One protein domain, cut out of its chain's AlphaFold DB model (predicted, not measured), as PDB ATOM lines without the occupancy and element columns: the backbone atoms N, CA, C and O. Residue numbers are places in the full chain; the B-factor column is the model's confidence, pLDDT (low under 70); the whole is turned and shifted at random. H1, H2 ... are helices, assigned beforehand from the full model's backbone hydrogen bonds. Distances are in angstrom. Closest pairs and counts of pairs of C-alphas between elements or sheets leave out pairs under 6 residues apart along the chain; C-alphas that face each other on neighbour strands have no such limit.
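What this domain is: This is residues 16 to 101 of the 103 residues of the protein "Iron ABC transporter substrate-binding protein" of Dermatophilaceae bacterium (UniProt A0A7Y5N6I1). With little regular structure, this is an open, loop-rich chain: residues 16 to 32 run out and fold back into H1, H2 follows at a steep corner, a wide loop leads to the short H3, and H4 sticks out as a free arm. The printed part has 86 residues, with named helices H1, H2, H3 and H4 in that order and no named strand; it is all helix by class, though the helices hold only 34 residues. It is loose, with a radius of gyration of the C-alphas of 16.5 A and spans of 44 by 40 by 23 A.

Where its parts are: H1, residues 33 to 43, begins at C-alpha 33 (185.372, 198.335, 205.294) and is 15.3 A long. H2 is residues 46 to 54, H3 residues 75 to 78. H4, residues 90 to 99, is 14.3 A long and ends at C-alpha 99 (182.320, 157.412, 204.106).

How they stand to each other: H1 and H2 are close but not clearly touching; their closest C-alphas, of Phe 42 and Gly 48, are 5.7 A apart. They run the same way at a steep tilt of 52 degrees. H3 and H4 are apart. Every O i to N i+4 pair in H1, H2 and H4 is within hydrogen-bond range; H3 is too short for one.

The domain as a whole: The C-alphas of Ala 34 and Gly 101, the two farthest apart, are 45.4 A apart. The links H2 to H3 and H3 to H4 are long. The printed part has no cut, and no printed residue is under 70 in pLDDT.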
ATOM      1  N   GLY A  16     198.163 165.429 192.631       97.44
ATOM      2  CA  GLY A  16     199.138 165.671 193.698       97.44
ATOM      3  C   GLY A  16     200.068 166.864 193.450       97.44
ATOM      4  O   GLY A  16     200.771 167.292 194.365       97.44
ATOM      5  N   ALA A  17     200.072 167.435 192.242       98.06
ATOM      6  CA  ALA A  17     200.760 168.684 191.906       98.06
ATOM      7  C   ALA A  17     199.881 169.934 192.119       98.06
ATOM      8  O   ALA A  17     200.264 171.028 191.702       98.06
ATOM      9  N   PHE A  18     198.699 169.793 192.733       97.81
ATOM     10  CA  PHE A  18     197.789 170.903 193.017       97.81
ATOM     11  C   PHE A  18     198.469 172.025 193.820       97.81
ATOM     12  O   PHE A  18     199.040 171.801 194.888       97.81
ATOM     13  N   VAL A  19     198.355 173.256 193.317       97.50
ATOM     14  CA  VAL A  19     198.769 174.472 194.025       97.50
ATOM     15  C   VAL A  19     197.538 175.076 194.687       97.50
ATOM     16  O   VAL A  19     196.671 175.639 194.019       97.50
ATOM     17  N   SER A  20     197.470 174.955 196.013       96.44
ATOM     18  CA  SER A  20     196.401 175.559 196.807       96.44
ATOM     19  C   SER A  20     196.545 177.080 196.852       96.44
ATOM     20  O   SER A  20     197.636 177.599 197.085       96.44
ATOM     21  N   LEU A  21     195.432 177.792 196.662       95.75
ATOM     22  CA  LEU A  21     195.384 179.253 196.646       95.75
ATOM     23  C   LEU A  21     194.822 179.797 197.965       95.75
ATOM     24  O   LEU A  21     193.661 179.559 198.300       95.75
ATOM     25  N   SER A  22     195.625 180.584 198.677       95.81
ATOM     26  CA  SER A  22     195.160 181.395 199.806       95.81
ATOM     27  C   SER A  22     194.291 182.560 199.312       95.81
ATOM     28  O   SER A  22     194.638 183.232 198.340       95.81
ATOM     29  N   GLY A  23     193.166 182.821 199.986       94.62
ATOM     30  CA  GLY A  23     192.216 183.882 199.631       94.62
ATOM     31  C   GLY A  23     192.012 184.911 200.746       94.62
ATOM     32  O   GLY A  23     192.119 184.593 201.928       94.62
ATOM     33  N   GLY A  24     191.677 186.148 200.368       95.81
ATOM     34  CA  GLY A  24     191.324 187.230 201.291       95.81
ATOM     35  C   GLY A  24     190.087 187.987 200.813       95.81
ATOM     36  O   GLY A  24     189.931 188.233 199.618       95.81
ATOM     37  N   GLY A  25     189.202 188.365 201.739       97.19
ATOM     38  CA  GLY A  25     187.960 189.071 201.423       97.19
ATOM     39  C   GLY A  25     187.524 190.019 202.536       97.19
ATOM     40  O   GLY A  25     187.754 189.763 203.719       97.19
ATOM     41  N   VAL A  26     186.889 191.131 202.158       98.31
ATOM     42  CA  VAL A  26     186.277 192.068 203.111       98.31
ATOM     43  C   VAL A  26     184.827 191.671 203.336       98.31
ATOM     44  O   VAL A  26     184.034 191.626 202.398       98.31
ATOM     45  N   LEU A  27     184.463 191.424 204.594       98.12
ATOM     46  CA  LEU A  27     183.075 191.159 204.962       98.12
ATOM     47  C   LEU A  27     182.193 192.377 204.670       98.12
ATOM     48  O   LEU A  27     182.501 193.490 205.101       98.12
ATOM     49  N   ALA A  28     181.045 192.144 204.028       98.06
ATOM     50  CA  ALA A  28     180.054 193.183 203.741       98.06
ATOM     51  C   ALA A  28     179.528 193.883 205.011       98.06
ATOM     52  O   ALA A  28     179.142 195.046 204.969       98.06
ATOM     53  N   SER A  29     179.554 193.198 206.156       98.12
ATOM     54  CA  SER A  29     179.134 193.717 207.463       98.12
ATOM     55  C   SER A  29     180.215 194.523 208.202       98.12
ATOM     56  O   SER A  29     179.992 194.963 209.332       98.12
ATOM     57  N   SER A  30     181.403 194.702 207.612       98.19
ATOM     58  CA  SER A  30     182.526 195.351 208.287       98.19
ATOM     59  C   SER A  30     182.242 196.820 208.606       98.19
ATOM     60  O   SER A  30     182.027 197.643 207.719       98.19
ATOM     61  N   LYS A  31     182.377 197.186 209.886       98.44
ATOM     62  CA  LYS A  31     182.346 198.588 210.348       98.44
ATOM     63  C   LYS A  31     183.601 199.382 209.957       98.44
ATOM     64  O   LYS A  31     183.647 200.589 210.162       98.44
ATOM     65  N   ARG A  32     184.628 198.710 209.421       98.25
ATOM     66  CA  ARG A  32     185.901 199.296 208.971       98.25
ATOM     67  C   ARG A  32     186.229 198.873 207.538       98.25
ATOM     68  O   ARG A  32     187.377 198.573 207.225       98.25
ATOM     69  N   ALA A  33     185.219 198.821 206.667       98.31
ATOM     70  CA  ALA A  33     185.372 198.335 205.294       98.31
ATOM     71  C   ALA A  33     186.489 199.060 204.520       98.31
ATOM     72  O   ALA A  33     187.287 198.407 203.857       98.31
ATOM     73  N   ALA A  34     186.608 200.386 204.660       98.31
ATOM     74  CA  ALA A  34     187.657 201.160 203.990       98.31
ATOM     75  C   ALA A  34     189.078 200.754 204.426       98.31
ATOM     76  O   ALA A  34     189.959 200.607 203.583       98.31
ATOM     77  N   ASP A  35     189.301 200.532 205.723       98.62
ATOM     78  CA  ASP A  35     190.602 200.083 206.232       98.62
ATOM     79  C   ASP A  35     190.885 198.629 205.843       98.62
ATOM     80  O   ASP A  35     192.011 198.296 205.486       98.62
ATOM     81  N   ALA A  36     189.862 197.769 205.848       98.56
ATOM     82  CA  ALA A  36     189.990 196.377 205.422       98.56
ATOM     83  C   ALA A  36     190.362 196.263 203.932       98.56
ATOM     84  O   ALA A  36     191.211 195.453 203.572       98.56
ATOM     85  N   GLN A  37     189.789 197.113 203.073       98.62
ATOM     86  CA  GLN A  37     190.166 197.171 201.657       98.62
ATOM     87  C   GLN A  37     191.608 197.656 201.472       98.62
ATOM     88  O   GLN A  37     192.353 197.072 200.690       98.62
ATOM     89  N   LYS A  38     192.040 198.677 202.229       98.50
ATOM     90  CA  LYS A  38     193.447 199.119 202.229       98.50
ATOM     91  C   LYS A  38     194.388 198.007 202.689       98.50
ATOM     92  O   LYS A  38     195.465 197.857 202.124       98.50
ATOM     93  N   PHE A  39     193.980 197.227 203.686       98.25
ATOM     94  CA  PHE A  39     194.755 196.093 204.170       98.25
ATOM     95  C   PHE A  39     194.915 195.012 203.095       98.25
ATOM     96  O   PHE A  39     196.042 194.610 202.823       98.25
ATOM     97  N   LEU A  40     193.829 194.591 202.432       97.69
ATOM     98  CA  LEU A  40     193.934 193.630 201.328       97.69
ATOM     99  C   LEU A  40     194.810 194.174 200.196       97.69
ATOM    100  O   LEU A  40     195.705 193.468 199.742       97.69
ATOM    101  N   ALA A  41     194.618 195.440 199.813       96.81
ATOM    102  CA  ALA A  41     195.443 196.091 198.801       96.81
ATOM    103  C   ALA A  41     196.935 196.084 199.174       96.81
ATOM    104  O   ALA A  41     197.776 195.828 198.314       96.81
ATOM    105  N   PHE A  42     197.267 196.319 200.448       97.00
ATOM    106  CA  PHE A  42     198.636 196.244 200.950       97.00
ATOM    107  C   PHE A  42     199.197 194.820 200.898       97.00
ATOM    108  O   PHE A  42     200.276 194.624 200.344       97.00
ATOM    109  N   VAL A  43     198.475 193.820 201.414       96.06
ATOM    110  CA  VAL A  43     198.943 192.422 201.443       96.06
ATOM    111  C   VAL A  43     199.221 191.898 200.033       96.06
ATOM    112  O   VAL A  43     200.198 191.181 199.827       96.06
ATOM    113  N   THR A  44     198.419 192.297 199.042       95.81
ATOM    114  CA  THR A  44     198.617 191.919 197.632       95.81
ATOM    115  C   THR A  44     199.542 192.862 196.855       95.81
ATOM    116  O   THR A  44     199.793 192.635 195.673       95.81
ATOM    117  N   SER A  45     200.034 193.939 197.472       95.81
ATOM    118  CA  SER A  45     200.949 194.886 196.826       95.81
ATOM    119  C   SER A  45     202.345 194.290 196.640       95.81
ATOM    120  O   SER A  45     202.704 193.293 197.265       95.81
ATOM    121  N   LYS A  46     203.182 194.958 195.835       95.56
ATOM    122  CA  LYS A  46     204.599 194.599 195.683       95.56
ATOM    123  C   LYS A  46     205.330 194.529 197.029       95.56
ATOM    124  O   LYS A  46     206.160 193.649 197.225       95.56
ATOM    125  N   GLU A  47     205.020 195.447 197.942       94.94
ATOM    126  CA  GLU A  47     205.628 195.499 199.271       94.94
ATOM    127  C   GLU A  47     205.163 194.330 200.145       94.94
ATOM    128  O   GLU A  47     205.993 193.576 200.645       94.94
ATOM    129  N   GLY A  48     203.848 194.116 200.261       95.69
ATOM    130  CA  GLY A  48     203.284 193.021 201.057       95.69
ATOM    131  C   GLY A  48     203.722 191.638 200.568       95.69
ATOM    132  O   GLY A  48     204.113 190.782 201.360       95.69
ATOM    133  N   GLN A  49     203.745 191.436 199.252       96.81
ATOM    134  CA  GLN A  49     204.230 190.197 198.641       96.81
ATOM    135  C   GLN A  49     205.755 190.049 198.758       96.81
ATOM    136  O   GLN A  49     206.251 188.934 198.887       96.81
ATOM    137  N   GLY A  50     206.502 191.158 198.775       95.25
ATOM    138  CA  GLY A  50     207.936 191.154 199.068       95.25
ATOM    139  C   GLY A  50     208.237 190.683 200.492       95.25
ATOM    140  O   GLY A  50     209.151 189.885 200.692       95.25
ATOM    141  N   ILE A  51     207.423 191.102 201.470       94.81
ATOM    142  CA  ILE A  51     207.513 190.609 202.853       94.81
ATOM    143  C   ILE A  51     207.300 189.093 202.881       94.81
ATOM    144  O   ILE A  51     208.135 188.385 203.441       94.81
ATOM    145  N   LEU A  52     206.244 188.590 202.226       94.81
ATOM    146  CA  LEU A  52     205.964 187.152 202.129       94.81
ATOM    147  C   LEU A  52     207.154 186.378 201.541       94.81
ATOM    148  O   LEU A  52     207.616 185.417 202.157       94.81
ATOM    149  N   ALA A  53     207.686 186.837 200.405       93.44
ATOM    150  CA  ALA A  53     208.800 186.200 199.702       93.44
ATOM    151  C   ALA A  53     210.105 186.170 200.515       93.44
ATOM    152  O   ALA A  53     210.919 185.271 200.331       93.44
ATOM    153  N   SER A  54     210.312 187.139 201.411       93.44
ATOM    154  CA  SER A  54     211.476 187.183 202.312       93.44
ATOM    155  C   SER A  54     211.269 186.470 203.653       93.44
ATOM    156  O   SER A  54     212.199 186.391 204.453       93.44
ATOM    157  N   SER A  55     210.054 185.994 203.930       92.69
ATOM    158  CA  SER A  55     209.705 185.410 205.223       92.69
ATOM    159  C   SER A  55     210.074 183.926 205.329       92.69
ATOM    160  O   SER A  55     210.289 183.211 204.345       92.69
ATOM    161  N   ASP A  56     210.051 183.411 206.555       92.50
ATOM    162  CA  ASP A  56     210.187 181.976 206.816       92.50
ATOM    163  C   ASP A  56     208.900 181.177 206.541       92.50
ATOM    164  O   ASP A  56     208.891 179.964 206.737       92.50
ATOM    165  N   ALA A  57     207.831 181.816 206.039       90.56
ATOM    166  CA  ALA A  57     206.585 181.131 205.688       90.56
ATOM    167  C   ALA A  57     206.750 180.177 204.494       90.56
ATOM    168  O   ALA A  57     206.032 179.184 204.400       90.56
ATOM    169  N   LYS A  58     207.714 180.461 203.599       91.62
ATOM    170  CA  LYS A  58     208.004 179.663 202.391       91.62
ATOM    171  C   LYS A  58     206.756 179.426 201.522       91.62
ATOM    172  O   LYS A  58     206.608 178.380 200.896       91.62
ATOM    173  N   GLU A  59     205.889 180.432 201.465       93.62
ATOM    174  CA  GLU A  59     204.767 180.505 200.533       93.62
ATOM    175  C   GLU A  59     205.174 181.214 199.236       93.62
ATOM    176  O   GLU A  59     206.139 181.981 199.185       93.62
ATOM    177  N   TYR A  60     204.403 180.968 198.179       96.25
ATOM    178  CA  TYR A  60     204.583 181.637 196.899       96.25
ATOM    179  C   TYR A  60     203.943 183.024 196.901       96.25
ATOM    180  O   TYR A  60     202.777 183.184 197.257       96.25
ATOM    181  N   ALA A  61     204.686 184.019 196.422       95.50
ATOM    182  CA  ALA A  61     204.120 185.312 196.072       95.50
ATOM    183  C   ALA A  61     203.202 185.175 194.843       95.50
ATOM    184  O   ALA A  61     203.548 184.515 193.862       95.50
ATOM    185  N   VAL A  62     202.041 185.830 194.891       92.62
ATOM    186  CA  VAL A  62     201.028 185.850 193.817       92.62
ATOM    187  C   VAL A  62     200.886 187.225 193.152       92.62
ATOM    188  O   VAL A  62     200.210 187.359 192.133       92.62
ATOM    189  N   GLY A  63     201.512 188.264 193.717       86.25
ATOM    190  CA  GLY A  63     201.521 189.610 193.138       86.25
ATOM    191  C   GLY A  63     202.337 189.693 191.844       86.25
ATOM    192  O   GLY A  63     203.388 189.068 191.705       86.25
ATOM    193  N   SER A  64     201.885 190.505 190.886       83.44
ATOM    194  CA  SER A  64     202.595 190.686 189.615       83.44
ATOM    195  C   SER A  64     203.969 191.338 189.812       83.44
ATOM    196  O   SER A  64     204.085 192.392 190.437       83.44
ATOM    197  N   GLY A  65     205.010 190.738 189.228       85.44
ATOM    198  CA  GLY A  65     206.375 191.276 189.266       85.44
ATOM    199  C   GLY A  65     207.087 191.115 190.614       85.44
ATOM    200  O   GLY A  65     208.041 191.851 190.880       85.44
ATOM    201  N   VAL A  66     206.624 190.188 191.458       92.12
ATOM    202  CA  VAL A  66     207.283 189.791 192.707       92.12
ATOM    203  C   VAL A  66     207.692 188.330 192.595       92.12
ATOM    204  O   VAL A  66     206.848 187.451 192.454       92.12
ATOM    205  N   GLU A  67     208.996 188.076 192.650       93.00
ATOM    206  CA  GLU A  67     209.517 186.712 192.719       93.00
ATOM    207  C   GLU A  67     209.291 186.133 194.121       93.00
ATOM    208  O   GLU A  67     209.335 186.854 195.119       93.00
ATOM    209  N   SER A  68     209.053 184.824 194.191       95.56
ATOM    210  CA  SER A  68     208.972 184.097 195.464       95.56
ATOM    211  C   SER A  68     210.365 183.835 196.045       95.56
ATOM    212  O   SER A  68     211.378 184.102 195.395       95.56
ATOM    213  N   ASP A  69     210.417 183.282 197.259       95.44
ATOM    214  CA  ASP A  69     211.673 182.865 197.886       95.44
ATOM    215  C   ASP A  69     212.482 181.950 196.935       95.44
ATOM    216  O   ASP A  69     211.935 180.963 196.431       95.44
ATOM    217  N   PRO A  70     213.776 182.230 196.678       93.94
ATOM    218  CA  PRO A  70     214.609 181.426 195.781       93.94
ATOM    219  C   PRO A  70     214.834 179.979 196.252       93.94
ATOM    220  O   PRO A  70     215.297 179.152 195.468       93.94
ATOM    221  N   ALA A  71     214.528 179.656 197.512       93.31
ATOM    222  CA  ALA A  71     214.528 178.287 198.021       93.31
ATOM    223  C   ALA A  71     213.358 177.444 197.480       93.31
ATOM    224  O   ALA A  71     213.398 176.213 197.572       93.31
ATOM    225  N   LEU A  72     212.323 178.078 196.921       94.69
ATOM    226  CA  LEU A  72     211.185 177.407 196.305       94.69
ATOM    227  C   LEU A  72     211.440 177.149 194.810       94.69
ATOM    228  O   LEU A  72     212.003 178.000 194.114       94.69
ATOM    229  N   PRO A  73     210.994 176.005 194.258       95.25
ATOM    230  CA  PRO A  73     210.915 175.838 192.810       95.25
ATOM    231  C   PRO A  73     210.051 176.934 192.187       95.25
ATOM    232  O   PRO A  73     209.068 177.357 192.773       95.25
ATOM    233  N   LYS A  74     210.335 177.362 190.955       94.25
ATOM    234  CA  LYS A  74     209.445 178.317 190.271       94.25
ATOM    235  C   LYS A  74     208.042 177.719 190.131       94.25
ATOM    236  O   LYS A  74     207.939 176.575 189.688       94.25
ATOM    237  N   LEU A  75     206.985 178.500 190.381       93.50
ATOM    238  CA  LEU A  75     205.584 178.061 190.220       93.50
ATOM    239  C   LEU A  75     205.341 177.356 188.876       93.50
ATOM    240  O   LEU A  75     204.791 176.261 188.836       93.50
ATOM    241  N   ALA A  76     205.837 177.931 187.775       92.19
ATOM    242  CA  ALA A  76     205.692 177.354 186.436       92.19
ATOM    243  C   ALA A  76     206.361 175.973 186.269       92.19
ATOM    244  O   ALA A  76     205.957 175.198 185.411       92.19
ATOM    245  N   SER A  77     207.368 175.645 187.084       96.31
ATOM    246  CA  SER A  77     208.058 174.346 187.054       96.31
ATOM    247  C   SER A  77     207.350 173.244 187.850       96.31
ATOM    248  O   SER A  77     207.774 172.089 187.790       96.31
ATOM    249  N   LEU A  78     206.303 173.599 188.608       97.31
ATOM    250  CA  LEU A  78     205.477 172.646 189.351       97.31
ATOM    251  C   LEU A  78     204.470 171.926 188.453       97.31
ATOM    252  O   LEU A  78     203.988 170.872 188.847       97.31
ATOM    253  N   GLU A  79     204.171 172.481 187.270       97.62
ATOM    254  CA  GLU A  79     203.265 171.881 186.280       97.62
ATOM    255  C   GLU A  79     201.918 171.462 186.897       97.62
ATOM    256  O   GLU A  79     201.426 170.361 186.664       97.62
ATOM    257  N   ALA A  80     201.348 172.338 187.730       98.06
ATOM    258  CA  ALA A  80     200.113 172.079 188.460       98.06
ATOM    259  C   ALA A  80     198.908 171.882 187.517       98.06
ATOM    260  O   ALA A  80     198.849 172.520 186.457       98.06
ATOM    261  N   PRO A  81     197.920 171.046 187.889       98.06
ATOM    262  CA  PRO A  81     196.685 170.919 187.129       98.06
ATOM    263  C   PRO A  81     195.901 172.236 187.115       98.06
ATOM    264  O   PRO A  81     195.893 172.965 188.112       98.06
ATOM    265  N   PRO A  82     195.186 172.540 186.018       96.88
ATOM    266  CA  PRO A  82     194.293 173.687 185.973       96.88
ATOM    267  C   PRO A  82     193.057 173.416 186.844       96.88
ATOM    268  O   PRO A  82     192.135 172.714 186.434       96.88
ATOM    269  N   VAL A  83     193.034 173.983 188.050       97.12
ATOM    270  CA  VAL A  83     191.912 173.870 188.991       97.12
ATOM    271  C   VAL A  83     191.270 175.238 189.184       97.12
ATOM    272  O   VAL A  83     191.940 176.211 189.516       97.12
ATOM    273  N   ASP A  84     189.955 175.303 188.984       96.50
ATOM    274  CA  ASP A  84     189.156 176.481 189.311       96.50
ATOM    275  C   ASP A  84     188.876 176.498 190.826       96.50
ATOM    276  O   ASP A  84     188.143 175.626 191.309       96.50
ATOM    277  N   PRO A  85     189.426 177.461 191.595       94.62
ATOM    278  CA  PRO A  85     189.261 177.485 193.046       94.62
ATOM    279  C   PRO A  85     187.797 177.661 193.473       94.62
ATOM    280  O   PRO A  85     187.437 177.256 194.576       94.62
ATOM    281  N   TYR A  86     186.931 178.205 192.611       95.31
ATOM    282  CA  TYR A  86     185.509 178.396 192.914       95.31
ATOM    283  C   TYR A  86     184.682 177.111 192.812       95.31
ATOM    284  O   TYR A  86     183.529 177.093 193.239       95.31
ATOM    285  N   LYS A  87     185.250 176.037 192.253       96.50
ATOM    286  CA  LYS A  87     184.594 174.726 192.139       96.50
ATOM    287  C   LYS A  87     185.003 173.749 193.241       96.50
ATOM    288  O   LYS A  87     184.511 172.624 193.257       96.50
ATOM    289  N   LEU A  88     185.894 174.150 194.149       96.75
ATOM    290  CA  LEU A  88     186.304 173.320 195.279       96.75
ATOM    291  C   LEU A  88     185.156 173.182 196.289       96.75
ATOM    292  O   LEU A  88     184.555 174.176 196.696       96.75
ATOM    293  N   ASN A  89     184.872 171.949 196.715       97.62
ATOM    294  CA  ASN A  89     183.724 171.626 197.562       97.62
ATOM    295  C   ASN A  89     184.155 170.928 198.861       97.62
ATOM    296  O   ASN A  89     184.233 169.704 198.939       97.62
ATOM    297  N   GLY A  90     184.435 171.719 199.899       96.50
ATOM    298  CA  GLY A  90     184.819 171.203 201.219       96.50
ATOM    299  C   GLY A  90     183.789 170.246 201.845       96.50
ATOM    300  O   GLY A  90     184.183 169.167 202.280       96.50
ATOM    301  N   PRO A  91     182.484 170.587 201.877       98.06
ATOM    302  CA  PRO A  91     181.451 169.697 202.410       98.06
ATOM    303  C   PRO A  91     181.400 168.312 201.751       98.06
ATOM    304  O   PRO A  91     181.281 167.309 202.449       98.06
ATOM    305  N   GLU A  92     181.524 168.243 200.424       98.19
ATOM    306  CA  GLU A  92     181.538 166.967 199.697       98.19
ATOM    307  C   GLU A  92     182.791 166.145 200.016       98.19
ATOM    308  O   GLU A  92     182.686 164.948 200.275       98.19
ATOM    309  N   VAL A  93     183.962 166.790 200.096       97.44
ATOM    310  CA  VAL A  93     185.211 166.133 200.520       97.44
ATOM    311  C   VAL A  93     185.068 165.530 201.918       97.44
ATOM    312  O   VAL A  93     185.456 164.382 202.115       97.44
ATOM    313  N   ILE A  94     184.469 166.257 202.867       98.25
ATOM    314  CA  ILE A  94     184.221 165.740 204.220       98.25
ATOM    315  C   ILE A  94     183.311 164.504 204.170       98.25
ATOM    316  O   ILE A  94     183.658 163.497 204.780       98.25
ATOM    317  N   SER A  95     182.206 164.540 203.409       98.38
ATOM    318  CA  SER A  95     181.306 163.380 203.253       98.38
ATOM    319  C   SER A  95     182.055 162.158 202.728       98.38
ATOM    320  O   SER A  95     182.025 161.101 203.352       98.38
ATOM    321  N   MET A  96     182.799 162.321 201.628       98.50
ATOM    322  CA  MET A  96     183.552 161.228 201.009       98.50
ATOM    323  C   MET A  96     184.615 160.653 201.951       98.50
ATOM    324  O   MET A  96     184.767 159.438 202.042       98.50
ATOM    325  N   MET A  97     185.357 161.506 202.663       98.44
ATOM    326  CA  MET A  97     186.392 161.062 203.597       98.44
ATOM    327  C   MET A  97     185.806 160.320 204.808       98.44
ATOM    328  O   MET A  97     186.370 159.308 205.226       98.44
ATOM    329  N   THR A  98     184.665 160.769 205.342       98.12
ATOM    330  CA  THR A  98     183.943 160.058 206.409       98.12
ATOM    331  C   THR A  98     183.388 158.718 205.917       98.12
ATOM    332  O   THR A  98     183.538 157.707 206.598       98.12
ATOM    333  N   GLU A  99     182.808 158.661 204.714       98.31
ATOM    334  CA  GLU A  99     182.320 157.412 204.106       98.31
ATOM    335  C   GLU A  99     183.445 156.391 203.878       98.31
ATOM    336  O   GLU A  99     183.245 155.192 204.085       98.31
ATOM    337  N   ALA A 100     184.643 156.855 203.510       98.38
ATOM    338  CA  ALA A 100     185.824 156.005 203.364       98.38
ATOM    339  C   ALA A 100     186.489 155.627 204.707       98.38
ATOM    340  O   ALA A 100     187.457 154.866 204.706       98.38
ATOM    341  N   GLY A 101     186.004 156.149 205.842       98.06
ATOM    342  CA  GLY A 101     186.550 155.881 207.175       98.06
ATOM    343  C   GLY A 101     187.930 156.500 207.432       98.06
ATOM    344  O   GLY A 101     188.691 155.974 208.245       98.06
TER     345      GLY A 101